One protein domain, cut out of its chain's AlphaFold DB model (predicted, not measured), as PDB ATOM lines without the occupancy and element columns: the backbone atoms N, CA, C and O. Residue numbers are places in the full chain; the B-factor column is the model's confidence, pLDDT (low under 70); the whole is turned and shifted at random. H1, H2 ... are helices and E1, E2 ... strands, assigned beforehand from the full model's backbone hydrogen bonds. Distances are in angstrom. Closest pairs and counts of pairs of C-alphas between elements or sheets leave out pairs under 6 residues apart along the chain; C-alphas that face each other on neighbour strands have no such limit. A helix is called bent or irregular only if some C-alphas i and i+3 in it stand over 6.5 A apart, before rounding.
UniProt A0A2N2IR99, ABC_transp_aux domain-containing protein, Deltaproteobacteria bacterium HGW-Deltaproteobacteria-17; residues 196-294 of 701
ATOM      1  N   VAL A 196    -102.275  75.480  50.060       87.25
ATOM      2  CA  VAL A 196    -101.561  74.731  49.016       87.25
ATOM      3  C   VAL A 196    -100.344  74.037  49.595       87.25
ATOM      4  O   VAL A 196    -100.183  72.832  49.401       87.25
ATOM      5  N   ILE A 197     -99.525  74.750  50.374       88.94
ATOM      6  CA  ILE A 197     -98.365  74.146  51.040       88.94
ATOM      7  C   ILE A 197     -98.834  73.034  51.990       88.94
ATOM      8  O   ILE A 197     -98.232  71.965  52.050       88.94
ATOM      9  N   ALA A 198     -99.961  73.205  52.684       87.06
ATOM     10  CA  ALA A 198    -100.524  72.148  53.519       87.06
ATOM     11  C   ALA A 198    -100.999  70.914  52.727       87.06
ATOM     12  O   ALA A 198    -101.097  69.835  53.313       87.06
ATOM     13  N   GLN A 199    -101.235  71.013  51.417       87.69
ATOM     14  CA  GLN A 199    -101.753  69.925  50.577       87.69
ATOM     15  C   GLN A 199    -100.704  69.268  49.673       87.69
ATOM     16  O   GLN A 199    -100.931  68.142  49.232       87.69
ATOM     17  N   VAL A 200     -99.540  69.892  49.445       88.25
ATOM     18  CA  VAL A 200     -98.507  69.273  48.598       88.25
ATOM     19  C   VAL A 200     -98.029  67.933  49.151       88.25
ATOM     20  O   VAL A 200     -97.854  67.757  50.364       88.25
ATOM     21  N   SER A 201     -97.849  66.974  48.241       85.25
ATOM     22  CA  SER A 201     -97.359  65.626  48.549       85.25
ATOM     23  C   SER A 201     -95.837  65.586  48.693       85.25
ATOM     24  O   SER A 201     -95.320  64.827  49.509       85.25
ATOM     25  N   SER A 202     -95.138  66.422  47.926       90.81
ATOM     26  CA  SER A 202     -93.682  66.559  47.933       90.81
ATOM     27  C   SER A 202     -93.292  67.829  48.690       90.81
ATOM     28  O   SER A 202     -94.007  68.828  48.588       90.81
ATOM     29  N   PRO A 203     -92.182  67.832  49.446       92.44
ATOM     30  CA  PRO A 203     -91.726  69.044  50.104       92.44
ATOM     31  C   PRO A 203     -91.294  70.092  49.077       92.44
ATOM     32  O   PRO A 203     -90.740  69.761  48.027       92.44
ATOM     33  N   VAL A 204     -91.525  71.358  49.406       95.06
ATOM     34  CA  VAL A 204     -90.930  72.490  48.701       95.06
ATOM     35  C   VAL A 204     -89.535  72.711  49.253       95.06
ATOM     36  O   VAL A 204     -89.356  72.782  50.471       95.06
ATOM     37  N   LYS A 205     -88.551  72.836  48.370       96.56
ATOM     38  CA  LYS A 205     -87.159  73.042  48.757       96.56
ATOM     39  C   LYS A 205     -86.706  74.445  48.371       96.56
ATOM     40  O   LYS A 205     -86.872  74.876  47.236       96.56
ATOM     41  N   ILE A 206     -86.179  75.166  49.352       96.94
ATOM     42  CA  ILE A 206     -85.667  76.530  49.238       96.94
ATOM     43  C   ILE A 206     -84.159  76.458  49.469       96.94
ATOM     44  O   ILE A 206     -83.707  75.998  50.515       96.94
ATOM     45  N   THR A 207     -83.377  76.883  48.484       96.19
ATOM     46  CA  THR A 207     -81.911  76.850  48.510       96.19
ATOM     47  C   THR A 207     -81.373  78.268  48.420       96.19
ATOM     48  O   THR A 207     -81.630  78.950  47.430       96.19
ATOM     49  N   TYR A 208     -80.620  78.712  49.424       95.12
ATOM     50  CA  TYR A 208     -79.889  79.978  49.374       95.12
ATOM     51  C   TYR A 208     -78.423  79.734  49.016       95.12
ATOM     52  O   TYR A 208     -77.728  78.969  49.687       95.12
ATOM     53  N   TYR A 209     -77.953  80.397  47.962       91.44
ATOM     54  CA  TYR A 209     -76.561  80.348  47.532       91.44
ATOM     55  C   TYR A 209     -75.793  81.536  48.105       91.44
ATOM     56  O   TYR A 209     -75.891  82.667  47.619       91.44
ATOM     57  N   LYS A 210     -75.034  81.268  49.164       87.88
ATOM     58  CA  LYS A 210     -74.281  82.280  49.903       87.88
ATOM     59  C   LYS A 210     -72.910  82.537  49.288       87.88
ATOM     60  O   LYS A 210     -72.397  81.743  48.497       87.88
ATOM     61  N   LEU A 211     -72.318  83.658  49.686       84.38
ATOM     62  CA  LEU A 211     -70.945  83.994  49.334       84.38
ATOM     63  C   LEU A 211     -69.986  82.921  49.885       84.38
ATOM     64  O   LEU A 211     -70.044  82.648  51.086       84.38
ATOM     65  N   PRO A 212     -69.100  82.340  49.055       82.50
ATOM     66  CA  PRO A 212     -68.072  81.423  49.535       82.50
ATOM     67  C   PRO A 212     -67.147  82.091  50.560       82.50
ATOM     68  O   PRO A 212     -66.814  83.275  50.445       82.50
ATOM     69  N   ALA A 213     -66.726  81.336  51.577       75.62
ATOM     70  CA  ALA A 213     -65.938  81.864  52.697       75.62
ATOM     71  C   ALA A 213     -64.541  82.385  52.296       75.62
ATOM     72  O   ALA A 213     -63.918  83.130  53.049       75.62
ATOM     73  N   ASP A 214     -64.045  81.991  51.126       72.25
ATOM     74  CA  ASP A 214     -62.728  82.308  50.572       72.25
ATOM     75  C   ASP A 214     -62.710  83.552  49.662       72.25
ATOM     76  O   ASP A 214     -61.649  83.936  49.161       72.25
ATOM     77  N   VAL A 215     -63.848  84.234  49.471       71.94
ATOM     78  CA  VAL A 215     -63.909  85.446  48.640       71.94
ATOM     79  C   VAL A 215     -63.165  86.613  49.302       71.94
ATOM     80  O   VAL A 215     -63.527  87.103  50.374       71.94
ATOM     81  N   THR A 216     -62.135  87.110  48.613       65.12
ATOM     82  CA  THR A 216     -61.329  88.272  49.021       65.12
ATOM     83  C   THR A 216     -61.713  89.519  48.215       65.12
ATOM     84  O   THR A 216     -62.104  89.419  47.057       65.12
ATOM     85  N   GLY A 217     -61.630  90.712  48.821       67.62
ATOM     86  CA  GLY A 217     -61.860  91.993  48.125       67.62
ATOM     87  C   GLY A 217     -63.254  92.622  48.265       67.62
ATOM     88  O   GLY A 217     -63.464  93.712  47.742       67.62
ATOM     89  N   LEU A 218     -64.193  91.998  48.988       74.25
ATOM     90  CA  LEU A 218     -65.475  92.633  49.323       74.25
ATOM     91  C   LEU A 218     -65.329  93.532  50.574       74.25
ATOM     92  O   LEU A 218     -64.813  93.037  51.583       74.25
ATOM     93  N   PRO A 219     -65.787  94.799  50.547       81.44
ATOM     94  CA  PRO A 219     -65.817  95.666  51.728       81.44
ATOM     95  C   PRO A 219     -66.612  95.051  52.897       81.44
ATOM     96  O   PRO A 219     -67.618  94.373  52.678       81.44
ATOM     97  N   GLU A 220     -66.162  95.259  54.140       80.88
ATOM     98  CA  GLU A 220     -66.786  94.667  55.342       80.88
ATOM     99  C   GLU A 220     -68.223  95.164  55.581       80.88
ATOM    100  O   GLU A 220     -69.077  94.401  56.028       80.88
ATOM    101  N   ASP A 221     -68.516  96.412  55.221       81.38
ATOM    102  CA  ASP A 221     -69.862  96.993  55.198       81.38
ATOM    103  C   ASP A 221     -70.801  96.200  54.278       81.38
ATOM    104  O   ASP A 221     -71.857  95.746  54.721       81.38
ATOM    105  N   LYS A 222     -70.370  95.904  53.046       80.56
ATOM    106  CA  LYS A 222     -71.159  95.097  52.102       80.56
ATOM    107  C   LYS A 222     -71.356  93.661  52.580       80.56
ATOM    108  O   LYS A 222     -72.440  93.107  52.411       80.56
ATOM    109  N   LYS A 223     -70.343  93.046  53.202       82.81
ATOM    110  CA  LYS A 223     -70.491  91.707  53.807       82.81
ATOM    111  C   LYS A 223     -71.556  91.703  54.901       82.81
ATOM    112  O   LYS A 223     -72.355  90.771  54.965       82.81
ATOM    113  N   LYS A 224     -71.583  92.744  55.738       86.00
ATOM    114  CA  LYS A 224     -72.581  92.886  56.798       86.00
ATOM    115  C   LYS A 224     -73.994  93.024  56.228       86.00
ATOM    116  O   LYS A 224     -74.892  92.334  56.695       86.00
ATOM    117  N   GLU A 225     -74.185  93.845  55.199       85.75
ATOM    118  CA  GLU A 225     -75.486  94.014  54.533       85.75
ATOM    119  C   GLU A 225     -75.993  92.711  53.893       85.75
ATOM    120  O   GLU A 225     -77.173  92.373  54.012       85.75
ATOM    121  N   ILE A 226     -75.096  91.936  53.273       86.81
ATOM    122  CA  ILE A 226     -75.411  90.607  52.728       86.81
ATOM    123  C   ILE A 226     -75.864  89.656  53.841       86.81
ATOM    124  O   ILE A 226     -76.860  88.949  53.677       86.81
ATOM    125  N   GLU A 227     -75.159  89.637  54.973       88.56
ATOM    126  CA  GLU A 227     -75.512  88.774  56.105       88.56
ATOM    127  C   GLU A 227     -76.841  89.199  56.748       88.56
ATOM    128  O   GLU A 227     -77.661  88.351  57.089       88.56
ATOM    129  N   GLU A 228     -77.113  90.503  56.844       90.12
ATOM    130  CA  GLU A 228     -78.404  91.021  57.309       90.12
ATOM    131  C   GLU A 228     -79.557  90.616  56.376       90.12
ATOM    132  O   GLU A 228     -80.641  90.254  56.845       90.12
ATOM    133  N   ALA A 229     -79.345  90.639  55.058       89.94
ATOM    134  CA  ALA A 229     -80.324  90.152  54.089       89.94
ATOM    135  C   ALA A 229     -80.540  88.632  54.211       89.94
ATOM    136  O   ALA A 229     -81.684  88.168  54.197       89.94
ATOM    137  N   ALA A 230     -79.461  87.859  54.376       91.88
ATOM    138  CA  ALA A 230     -79.522  86.412  54.579       91.88
ATOM    139  C   ALA A 230     -80.266  86.056  55.874       91.88
ATOM    140  O   ALA A 230     -81.104  85.157  55.881       91.88
ATOM    141  N   GLN A 231     -80.042  86.810  56.953       93.44
ATOM    142  CA  GLN A 231     -80.758  86.633  58.213       93.44
ATOM    143  C   GLN A 231     -82.268  86.853  58.050       93.44
ATOM    144  O   GLN A 231     -83.067  86.047  58.525       93.44
ATOM    145  N   LYS A 232     -82.681  87.885  57.307       93.88
ATOM    146  CA  LYS A 232     -84.102  88.145  57.013       93.88
ATOM    147  C   LYS A 232     -84.739  87.035  56.172       93.88
ATOM    148  O   LYS A 232     -85.912  86.719  56.374       93.88
ATOM    149  N   LEU A 233     -83.976  86.418  55.264       94.25
ATOM    150  CA  LEU A 233     -84.406  85.214  54.547       94.25
ATOM    151  C   LEU A 233     -84.603  84.034  55.500       94.25
ATOM    152  O   LEU A 233     -85.657  83.405  55.446       94.25
ATOM    153  N   ARG A 234     -83.638  83.763  56.391       95.31
ATOM    154  CA  ARG A 234     -83.750  82.688  57.392       95.31
ATOM    155  C   ARG A 234     -85.002  82.853  58.236       95.31
ATOM    156  O   ARG A 234     -85.795  81.928  58.307       95.31
ATOM    157  N   GLU A 235     -85.232  84.045  58.778       94.00
ATOM    158  CA  GLU A 235     -86.424  84.337  59.582       94.00
ATOM    159  C   GLU A 235     -87.729  84.130  58.798       94.00
ATOM    160  O   GLU A 235     -88.707  83.619  59.337       94.00
ATOM    161  N   SER A 236     -87.762  84.525  57.520       92.56
ATOM    162  CA  SER A 236     -88.927  84.321  56.647       92.56
ATOM    163  C   SER A 236     -89.197  82.832  56.385       92.56
ATOM    164  O   SER A 236     -90.342  82.380  56.422       92.56
ATOM    165  N   VAL A 237     -88.142  82.044  56.162       93.31
ATOM    166  CA  VAL A 237     -88.255  80.605  55.892       93.31
ATOM    167  C   VAL A 237     -88.508  79.798  57.172       93.31
ATOM    168  O   VAL A 237     -89.262  78.827  57.134       93.31
ATOM    169  N   GLU A 238     -87.966  80.204  58.320       93.75
ATOM    170  CA  GLU A 238     -88.257  79.608  59.629       93.75
ATOM    171  C   GLU A 238     -89.736  79.741  59.997       93.75
ATOM    172  O   GLU A 238     -90.332  78.771  60.471       93.75
ATOM    173  N   ASP A 239     -90.364  80.884  59.699       91.38
ATOM    174  CA  ASP A 239     -91.809  81.067  59.870       91.38
ATOM    175  C   ASP A 239     -92.603  80.038  59.034       91.38
ATOM    176  O   ASP A 239     -93.590  79.462  59.507       91.38
ATOM    177  N   LEU A 240     -92.158  79.746  57.804       91.19
ATOM    178  CA  LEU A 240     -92.762  78.723  56.940       91.19
ATOM    179  C   LEU A 240     -92.513  77.300  57.461       91.19
ATOM    180  O   LEU A 240     -93.443  76.491  57.504       91.19
ATOM    181  N   ILE A 241     -91.293  76.981  57.897       92.88
ATOM    182  CA  ILE A 241     -90.948  75.672  58.475       92.88
ATOM    183  C   ILE A 241     -91.732  75.437  59.771       92.88
ATOM    184  O   ILE A 241     -92.254  74.344  59.984       92.88
ATOM    185  N   GLY A 242     -91.888  76.452  60.621       91.38
ATOM    186  CA  GLY A 242     -92.690  76.365  61.842       91.38
ATOM    187  C   GLY A 242     -94.150  76.009  61.552       91.38
ATOM    188  O   GLY A 242     -94.736  75.169  62.243       91.38
ATOM    189  N   LYS A 243     -94.723  76.588  60.489       91.56
ATOM    190  CA  LYS A 243     -96.102  76.328  60.048       91.56
ATOM    191  C   LYS A 243     -96.278  74.969  59.362       91.56
ATOM    192  O   LYS A 243     -97.231  74.252  59.667       91.56
ATOM    193  N   PHE A 244     -95.379  74.605  58.447       91.94
ATOM    194  CA  PHE A 244     -95.571  73.474  57.523       91.94
ATOM    195  C   PHE A 244     -94.648  72.278  57.775       91.94
ATOM    196  O   PHE A 244     -94.789  71.233  57.132       91.94
ATOM    197  N   LYS A 245     -93.744  72.388  58.750       90.69
ATOM    198  CA  LYS A 245     -92.822  71.339  59.196       90.69
ATOM    199  C   LYS A 245     -92.056  70.733  58.017       90.69
ATOM    200  O   LYS A 245     -91.396  71.442  57.272       90.69
ATOM    201  N   THR A 246     -92.169  69.420  57.818       89.00
ATOM    202  CA  THR A 246     -91.426  68.654  56.809       89.00
ATOM    203  C   THR A 246     -91.801  68.980  55.366       89.00
ATOM    204  O   THR A 246     -91.131  68.495  54.458       89.00
ATOM    205  N   LYS A 247     -92.855  69.773  55.134       91.75
ATOM    206  CA  LYS A 247     -93.264  70.195  53.789       91.75
ATOM    207  C   LYS A 247     -92.427  71.339  53.227       91.75
ATOM    208  O   LYS A 247     -92.515  71.592  52.031       91.75
ATOM    209  N   VAL A 248     -91.631  72.011  54.056       94.38
ATOM    210  CA  VAL A 248     -90.683  73.041  53.623       94.38
ATOM    211  C   VAL A 248     -89.291  72.612  54.061       94.38
ATOM    212  O   VAL A 248     -89.064  72.290  55.224       94.38
ATOM    213  N   GLN A 249     -88.361  72.574  53.115       94.62
ATOM    214  CA  GLN A 249     -86.955  72.275  53.348       94.62
ATOM    215  C   GLN A 249     -86.130  73.502  52.990       94.62
ATOM    216  O   GLN A 249     -86.328  74.087  51.928       94.62
ATOM    217  N   PHE A 250     -85.200  73.871  53.864       96.31
ATOM    218  CA  PHE A 250     -84.282  74.977  53.638       96.31
ATOM    219  C   PHE A 250     -82.845  74.476  53.694       96.31
ATOM    220  O   PHE A 250     -82.476  73.763  54.628       96.31
ATOM    221  N   GLU A 251     -82.049  74.833  52.692       95.25
ATOM    222  CA  GLU A 251     -80.615  74.562  52.664       95.25
ATOM    223  C   GLU A 251     -79.825  75.806  52.245       95.25
ATOM    224  O   GLU A 251     -80.256  76.590  51.400       95.25
ATOM    225  N   GLU A 252     -78.634  75.959  52.820       94.19
ATOM    226  CA  GLU A 252     -77.658  76.962  52.399       94.19
ATOM    227  C   GLU A 252     -76.465  76.267  51.758       94.19
ATOM    228  O   GLU A 252     -75.925  75.302  52.307       94.19
ATOM    229  N   LYS A 253     -76.040  76.766  50.601       93.00
ATOM    230  CA  LYS A 253     -74.896  76.247  49.850       93.00
ATOM    231  C   LYS A 253     -73.968  77.385  49.483       93.00
ATOM    232  O   LYS A 253     -74.431  78.473  49.160       93.00
ATOM    233  N   ASP A 254     -72.667  77.132  49.506       87.25
ATOM    234  CA  ASP A 254     -71.713  78.078  48.936       87.25
ATOM    235  C   ASP A 254     -71.935  78.159  47.421       87.25
ATOM    236  O   ASP A 254     -72.111  77.136  46.749       87.25
ATOM    237  N   ALA A 255     -71.976  79.377  46.881       83.06
ATOM    238  CA  ALA A 255     -72.100  79.587  45.448       83.06
ATOM    239  C   ALA A 255     -70.869  79.011  44.730       83.06
ATOM    240  O   ALA A 255     -69.739  79.432  44.949       83.06
ATOM    241  N   THR A 256     -71.091  78.047  43.843       79.50
ATOM    242  CA  THR A 256     -70.019  77.394  43.066       79.50
ATOM    243  C   THR A 256     -69.725  78.099  41.744       79.50
ATOM    244  O   THR A 256     -68.734  77.802  41.081       79.50
ATOM    245  N   ALA A 257     -70.595  79.031  41.351       74.00
ATOM    246  CA  ALA A 257     -70.478  79.829  40.144       74.00
ATOM    247  C   ALA A 257     -70.985  81.250  40.407       74.00
ATOM    248  O   ALA A 257     -71.936  81.430  41.167       74.00
ATOM    249  N   ASP A 258     -70.432  82.241  39.704       69.25
ATOM    250  CA  ASP A 258     -70.853  83.648  39.813       69.25
ATOM    251  C   ASP A 258     -72.367  83.832  39.641       69.25
ATOM    252  O   ASP A 258     -72.985  84.639  40.326       69.25
ATOM    253  N   ALA A 259     -72.987  83.042  38.759       69.44
ATOM    254  CA  ALA A 259     -74.425  83.083  38.487       69.44
ATOM    255  C   ALA A 259     -75.309  82.588  39.652       69.44
ATOM    256  O   ALA A 259     -76.527  82.742  39.594       69.44
ATOM    257  N   GLN A 260     -74.720  81.952  40.668       79.06
ATOM    258  CA  GLN A 260     -75.413  81.520  41.884       79.06
ATOM    259  C   GLN A 260     -75.307  82.555  43.007       79.06
ATOM    260  O   GLN A 260     -76.060  82.460  43.967       79.06
ATOM    261  N   LEU A 261     -74.405  83.535  42.920       81.56
ATOM    262  CA  LEU A 261     -74.155  84.459  44.025       81.56
ATOM    263  C   LEU A 261     -75.432  85.200  44.450       81.56
ATOM    264  O   LEU A 261     -76.060  85.896  43.653       81.56
ATOM    265  N   PHE A 262     -75.784  85.044  45.731       85.94
ATOM    266  CA  PHE A 262     -76.932  85.669  46.402       85.94
ATOM    267  C   PHE A 262     -78.305  85.264  45.848       85.94
ATOM    268  O   PHE A 262     -79.312  85.940  46.084       85.94
ATOM    269  N   MET A 263     -78.359  84.153  45.116       90.06
ATOM    270  CA  MET A 263     -79.593  83.628  44.553       90.06
ATOM    271  C   MET A 263     -80.344  82.778  45.573       90.06
ATOM    272  O   MET A 263     -79.757  81.993  46.321       90.06
ATOM    273  N   VAL A 264     -81.667  82.898  45.554       93.56
ATOM    274  CA  VAL A 264     -82.586  81.984  46.225       93.56
ATOM    275  C   VAL A 264     -83.294  81.173  45.152       93.56
ATOM    276  O   VAL A 264     -83.924  81.729  44.253       93.56
ATOM    277  N   GLU A 265     -83.179  79.854  45.229       93.50
ATOM    278  CA  GLU A 265     -83.896  78.927  44.360       93.50
ATOM    279  C   GLU A 265     -85.008  78.236  45.140       93.50
ATOM    280  O   GLU A 265     -84.787  77.720  46.232       93.50
ATOM    281  N   VAL A 266     -86.201  78.202  44.560       93.88
ATOM    282  CA  VAL A 266     -87.365  77.497  45.092       93.88
ATOM    283  C   VAL A 266     -87.731  76.403  44.102       93.88
ATOM    284  O   VAL A 266     -87.878  76.671  42.909       93.88
ATOM    285  N   GLU A 267     -87.861  75.168  44.578       93.19
ATOM    286  CA  GLU A 267     -88.164  74.005  43.747       93.19
ATOM    287  C   GLU A 267     -89.285  73.142  44.342       93.19
ATOM    288  O   GLU A 267     -89.370  72.927  45.554       93.19
ATOM    289  N   HIS A 268     -90.155  72.644  43.463       91.31
ATOM    290  CA  HIS A 268     -91.204  71.686  43.789       91.31
ATOM    291  C   HIS A 268     -91.496  70.798  42.566       91.31
ATOM    292  O   HIS A 268     -91.974  71.266  41.530       91.31
ATOM    293  N   GLY A 269     -91.216  69.495  42.679       86.44
ATOM    294  CA  GLY A 269     -91.320  68.563  41.551       86.44
ATOM    295  C   GLY A 269     -90.292  68.879  40.459       86.44
ATOM    296  O   GLY A 269     -89.103  68.967  40.745       86.44
ATOM    297  N   SER A 270     -90.744  69.047  39.213       81.25
ATOM    298  CA  SER A 270     -89.904  69.482  38.085       81.25
ATOM    299  C   SER A 270     -89.775  71.006  37.968       81.25
ATOM    300  O   SER A 270     -88.952  71.490  37.192       81.25
ATOM    301  N   ARG A 271     -90.584  71.771  38.714       84.19
ATOM    302  CA  ARG A 271     -90.603  73.232  38.630       84.19
ATOM    303  C   ARG A 271     -89.571  73.839  39.558       84.19
ATOM    304  O   ARG A 271     -89.495  73.489  40.736       84.19
ATOM    305  N   LYS A 272     -88.825  74.798  39.021       87.88
ATOM    306  CA  LYS A 272     -87.775  75.518  39.728       87.88
ATOM    307  C   LYS A 272     -87.770  76.978  39.299       87.88
ATOM    308  O   LYS A 272     -87.788  77.267  38.106       87.88
ATOM    309  N   VAL A 273     -87.726  77.882  40.270       89.69
ATOM    310  CA  VAL A 273     -87.641  79.331  40.052       89.69
ATOM    311  C   VAL A 273     -86.496  79.877  40.890       89.69
ATOM    312  O   VAL A 273     -86.310  79.468  42.034       89.69
ATOM    313  N   ALA A 274     -85.723  80.794  40.316       90.69
ATOM    314  CA  ALA A 274     -84.648  81.491  41.006       90.69
ATOM    315  C   ALA A 274     -84.969  82.983  41.094       90.69
ATOM    316  O   ALA A 274     -85.524  83.554  40.155       90.69
ATOM    317  N   PHE A 275     -84.574  83.629  42.186       91.56
ATOM    318  CA  PHE A 275     -84.629  85.079  42.312       91.56
ATOM    319  C   PHE A 275     -83.452  85.621  43.130       91.56
ATOM    320  O   PHE A 275     -82.939  84.921  44.006       91.56
ATOM    321  N   PRO A 276     -83.002  86.856  42.861       89.75
ATOM    322  CA  PRO A 276     -81.949  87.478  43.646       89.75
ATOM    323  C   PRO A 276     -82.505  87.948  44.999       89.75
ATOM    324  O   PRO A 276     -83.547  88.617  45.062       89.75
ATOM    325  N   LEU A 277     -81.807  87.611  46.089       87.94
ATOM    326  CA  LEU A 277     -82.215  87.974  47.453       87.94
ATOM    327  C   LEU A 277     -82.419  89.493  47.586       87.94
ATOM    328  O   LEU A 277     -83.465  89.970  48.032       87.94
ATOM    329  N   PHE A 278     -81.459  90.251  47.074       83.50
ATOM    330  CA  PHE A 278     -81.489  91.701  46.927       83.50
ATOM    331  C   PHE A 278     -81.140  92.059  45.484       83.50
ATOM    332  O   PHE A 278     -80.566  91.255  44.777       83.50
ATOM    333  N   THR A 279     -81.518  93.229  45.014       75.56
ATOM    334  CA  THR A 279     -81.181  93.765  43.676       75.56
ATOM    335  C   THR A 279     -80.119  94.846  43.823       75.56
ATOM    336  O   THR A 279     -79.136  94.887  43.088       75.56
ATOM    337  N   GLN A 280     -80.292  95.662  44.861       74.50
ATOM    338  CA  GLN A 280     -79.332  96.617  45.381       74.50
ATOM    339  C   GLN A 280     -79.081  96.316  46.855       74.50
ATOM    340  O   GLN A 280     -79.983  95.900  47.586       74.50
ATOM    341  N   LEU A 281     -77.840  96.527  47.280       71.06
ATOM    342  CA  LEU A 281     -77.445  96.494  48.680       71.06
ATOM    343  C   LEU A 281     -77.965  97.781  49.349       71.06
ATOM    344  O   LEU A 281     -77.307  98.813  49.360       71.06
ATOM    345  N   GLN A 282     -79.227  97.742  49.763       68.50
ATOM    346  CA  GLN A 282     -79.917  98.754  50.569       68.50
ATOM    347  C   GLN A 282     -80.620  98.029  51.726       68.50
ATOM    348  O   GLN A 282     -80.532  96.805  51.812       68.50
ATOM    349  N   GLU A 283     -81.322  98.737  52.618       66.00
ATOM    350  CA  GLU A 283     -82.065  98.124  53.732       66.00
ATOM    351  C   GLU A 283     -83.121  97.113  53.240       66.00
ATOM    352  O   GLU A 283     -84.296  97.422  53.050       66.00
ATOM    353  N   VAL A 284     -82.706  95.858  53.055       78.50
ATOM    354  CA  VAL A 284     -83.587  94.746  52.704       78.50
ATOM    355  C   VAL A 284     -84.575  94.573  53.850       78.50
ATOM    356  O   VAL A 284     -84.158  94.390  54.985       78.50
ATOM    357  N   SER A 285     -85.881  94.621  53.615       85.38
ATOM    358  CA  SER A 285     -86.872  94.393  54.673       85.38
ATOM    359  C   SER A 285     -87.250  92.911  54.764       85.38
ATOM    360  O   SER A 285     -87.258  92.197  53.758       85.38
ATOM    361  N   LYS A 286     -87.617  92.422  55.960       86.31
ATOM    362  CA  LYS A 286     -88.149  91.051  56.111       86.31
ATOM    363  C   LYS A 286     -89.411  90.853  55.262       86.31
ATOM    364  O   LYS A 286     -89.584  89.790  54.666       86.31
ATOM    365  N   SER A 287     -90.272  91.870  55.176       85.12
ATOM    366  CA  SER A 287     -91.478  91.833  54.344       85.12
ATOM    367  C   SER A 287     -91.139  91.682  52.863       85.12
ATOM    368  O   SER A 287     -91.677  90.781  52.233       85.12
ATOM    369  N   GLY A 288     -90.186  92.458  52.334       85.62
ATOM    370  CA  GLY A 288     -89.774  92.360  50.930       85.62
ATOM    371  C   GLY A 288     -89.185  90.991  50.575       85.62
ATOM    372  O   GLY A 288     -89.506  90.425  49.533       85.62
ATOM    373  N   VAL A 289     -88.383  90.395  51.467       89.31
ATOM    374  CA  VAL A 289     -87.886  89.019  51.269       89.31
ATOM    375  C   VAL A 289     -89.033  88.009  51.302       89.31
ATOM    376  O   VAL A 289     -89.102  87.127  50.449       89.31
ATOM    377  N   THR A 290     -89.964  88.167  52.244       90.44
ATOM    378  CA  THR A 290     -91.141  87.294  52.368       90.44
ATOM    379  C   THR A 290     -92.032  87.374  51.128       90.44
ATOM    380  O   THR A 290     -92.510  86.349  50.653       90.44
ATOM    381  N   GLU A 291     -92.221  88.563  50.558       88.31
ATOM    382  CA  GLU A 291     -92.957  88.761  49.307       88.31
ATOM    383  C   GLU A 291     -92.287  88.038  48.136       88.31
ATOM    384  O   GLU A 291     -92.965  87.297  47.424       88.31
ATOM    385  N   LYS A 292     -90.960  88.156  47.982       90.50
ATOM    386  CA  LYS A 292     -90.207  87.426  46.945       90.50
ATOM    387  C   LYS A 292     -90.298  85.906  47.114       90.50
ATOM    388  O   LYS A 292     -90.524  85.197  46.136       90.50
ATOM    389  N   VAL A 293     -90.171  85.402  48.346       92.38
ATOM    390  CA  VAL A 293     -90.334  83.969  48.652       92.38
ATOM    391  C   VAL A 293     -91.752  83.511  48.310       92.38
ATOM    392  O   VAL A 293     -91.918  82.518  47.608       92.38
ATOM    393  N   ASN A 294     -92.778  84.251  48.732       91.12
ATOM    394  CA  ASN A 294     -94.173  83.928  48.441       91.12
ATOM    395  C   ASN A 294     -94.473  83.956  46.937       91.12
ATOM    396  O   ASN A 294     -95.167  83.071  46.443       91.12
TER     397      ASN A 294
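What this domain is: This is residues 196 to 294 of the 701 residues of the protein "ABC_transp_aux domain-containing protein" of Deltaproteobacteria bacterium HGW-Deltaproteobacteria-17 (UniProt A0A2N2IR99). A twisted slab of four strands has a long helix, H2, and a short one, H3, packed over one face, with no named helix over the other. H2 runs along E2 and E1, while H3 sits over E3 beyond it; little H1 lies near the last residues of H2, and residues 214 to 221 stick out at the opposite end and lengthen the whole. The printed part has 99 residues with three named helices and four named strands, in the order H1 E1 H2 E2 E3 E4 H3, and its class is mixed, helices and strands. The mixed sheet has the order E2 E1 E3 E4, with E2 and E1 parallel and the other neighbours antiparallel. The whole is compact, with a radius of gyration of the C-alphas of 14.0 A, yet elongated in outline, spanning 45 by 26 by 19 A.

Where its parts are: Begin at C-alpha 204, at (-90.930, 72.490, 48.701), where strand E1, residues 204 to 210, sets out and runs 19.4 A. Beside it look for E2, residues 248 to 254, which runs 20.2 A. Next come E3, residues 263 to 268, at 16.7 A, and E4, residues 271 to 276, at 17.4 A. Now find C-alpha 220 at (-66.786, 94.667, 55.342); from there helix H2, residues 220 to 247, runs 36.1 A to C-alpha 247. It is irregular, with C-alphas 243 and 246 9.6 A apart, and it has a kink of 72 degrees near residue 241. The printed part opens with H1, residues 196 to 199, 5.1 A long, and ends with H3, residues 286 to 294, 12.1 A long, whose last C-alpha is at (-94.173, 83.928, 48.441).

How they stand to each other: Look first between E2 and E1, parallel at 21 degrees, where N 206 and O 249 are within hydrogen-bond range at 2.8 A. E1 and E3 are antiparallel at 164 degrees, with N 207 and O 265 within range at 2.8 A. E3 and E4 form a hairpin, antiparallel at 162 degrees, with N 266 and O 273 at 2.8 A. E2 and E4 are the edge strands. The sheet is twisted, with C-alphas up to 4.5 A off its best plane. H2 and H3 are on the same face, in two layers, helices on one face of a sheet. H2 lies over E2 and E1 at a height over the sheet of 9.3 A, along the strands at 10 degrees to E2 on the local plane. E1, H2 and E2 form a strand-helix-strand unit, two parallel neighbour strands with a helix between them in the chain, and its crossover is right-handed. H3 lies over E3 at a height over the sheet of 10.3 A, along the strands but only just, at 29 degrees to E3 on the local plane. H3 touches residues 232 to 236 of H2, the closest C-alphas being those of Lys 232 and Lys 286, 5.1 A apart; the tilt is steep at 53 degrees, the same way. H1 is not on the sheet but touches residues 244 to 247 of H2, with the C-alphas of Ala 198 and Phe 244 closest at 6.5 A. In H3 every O i to N i+4 pair is within hydrogen-bond range, in H2 22 of 24 are, and H1 is too short for such a pair.

The domain as a whole: The two C-alphas farthest apart are those of Gln 199 and Gly 217, at 45.7 A. Residues 214 to 221, of which 220 to 221 belong to H2, stand free; without them the body spans 39 by 26 by 20 A. The printed part has no cut, and no link is long. The mean pLDDT of the printed part is 86.7; look for values under 70 at residues 216 to 217, 258 to 259 and 282 to 283.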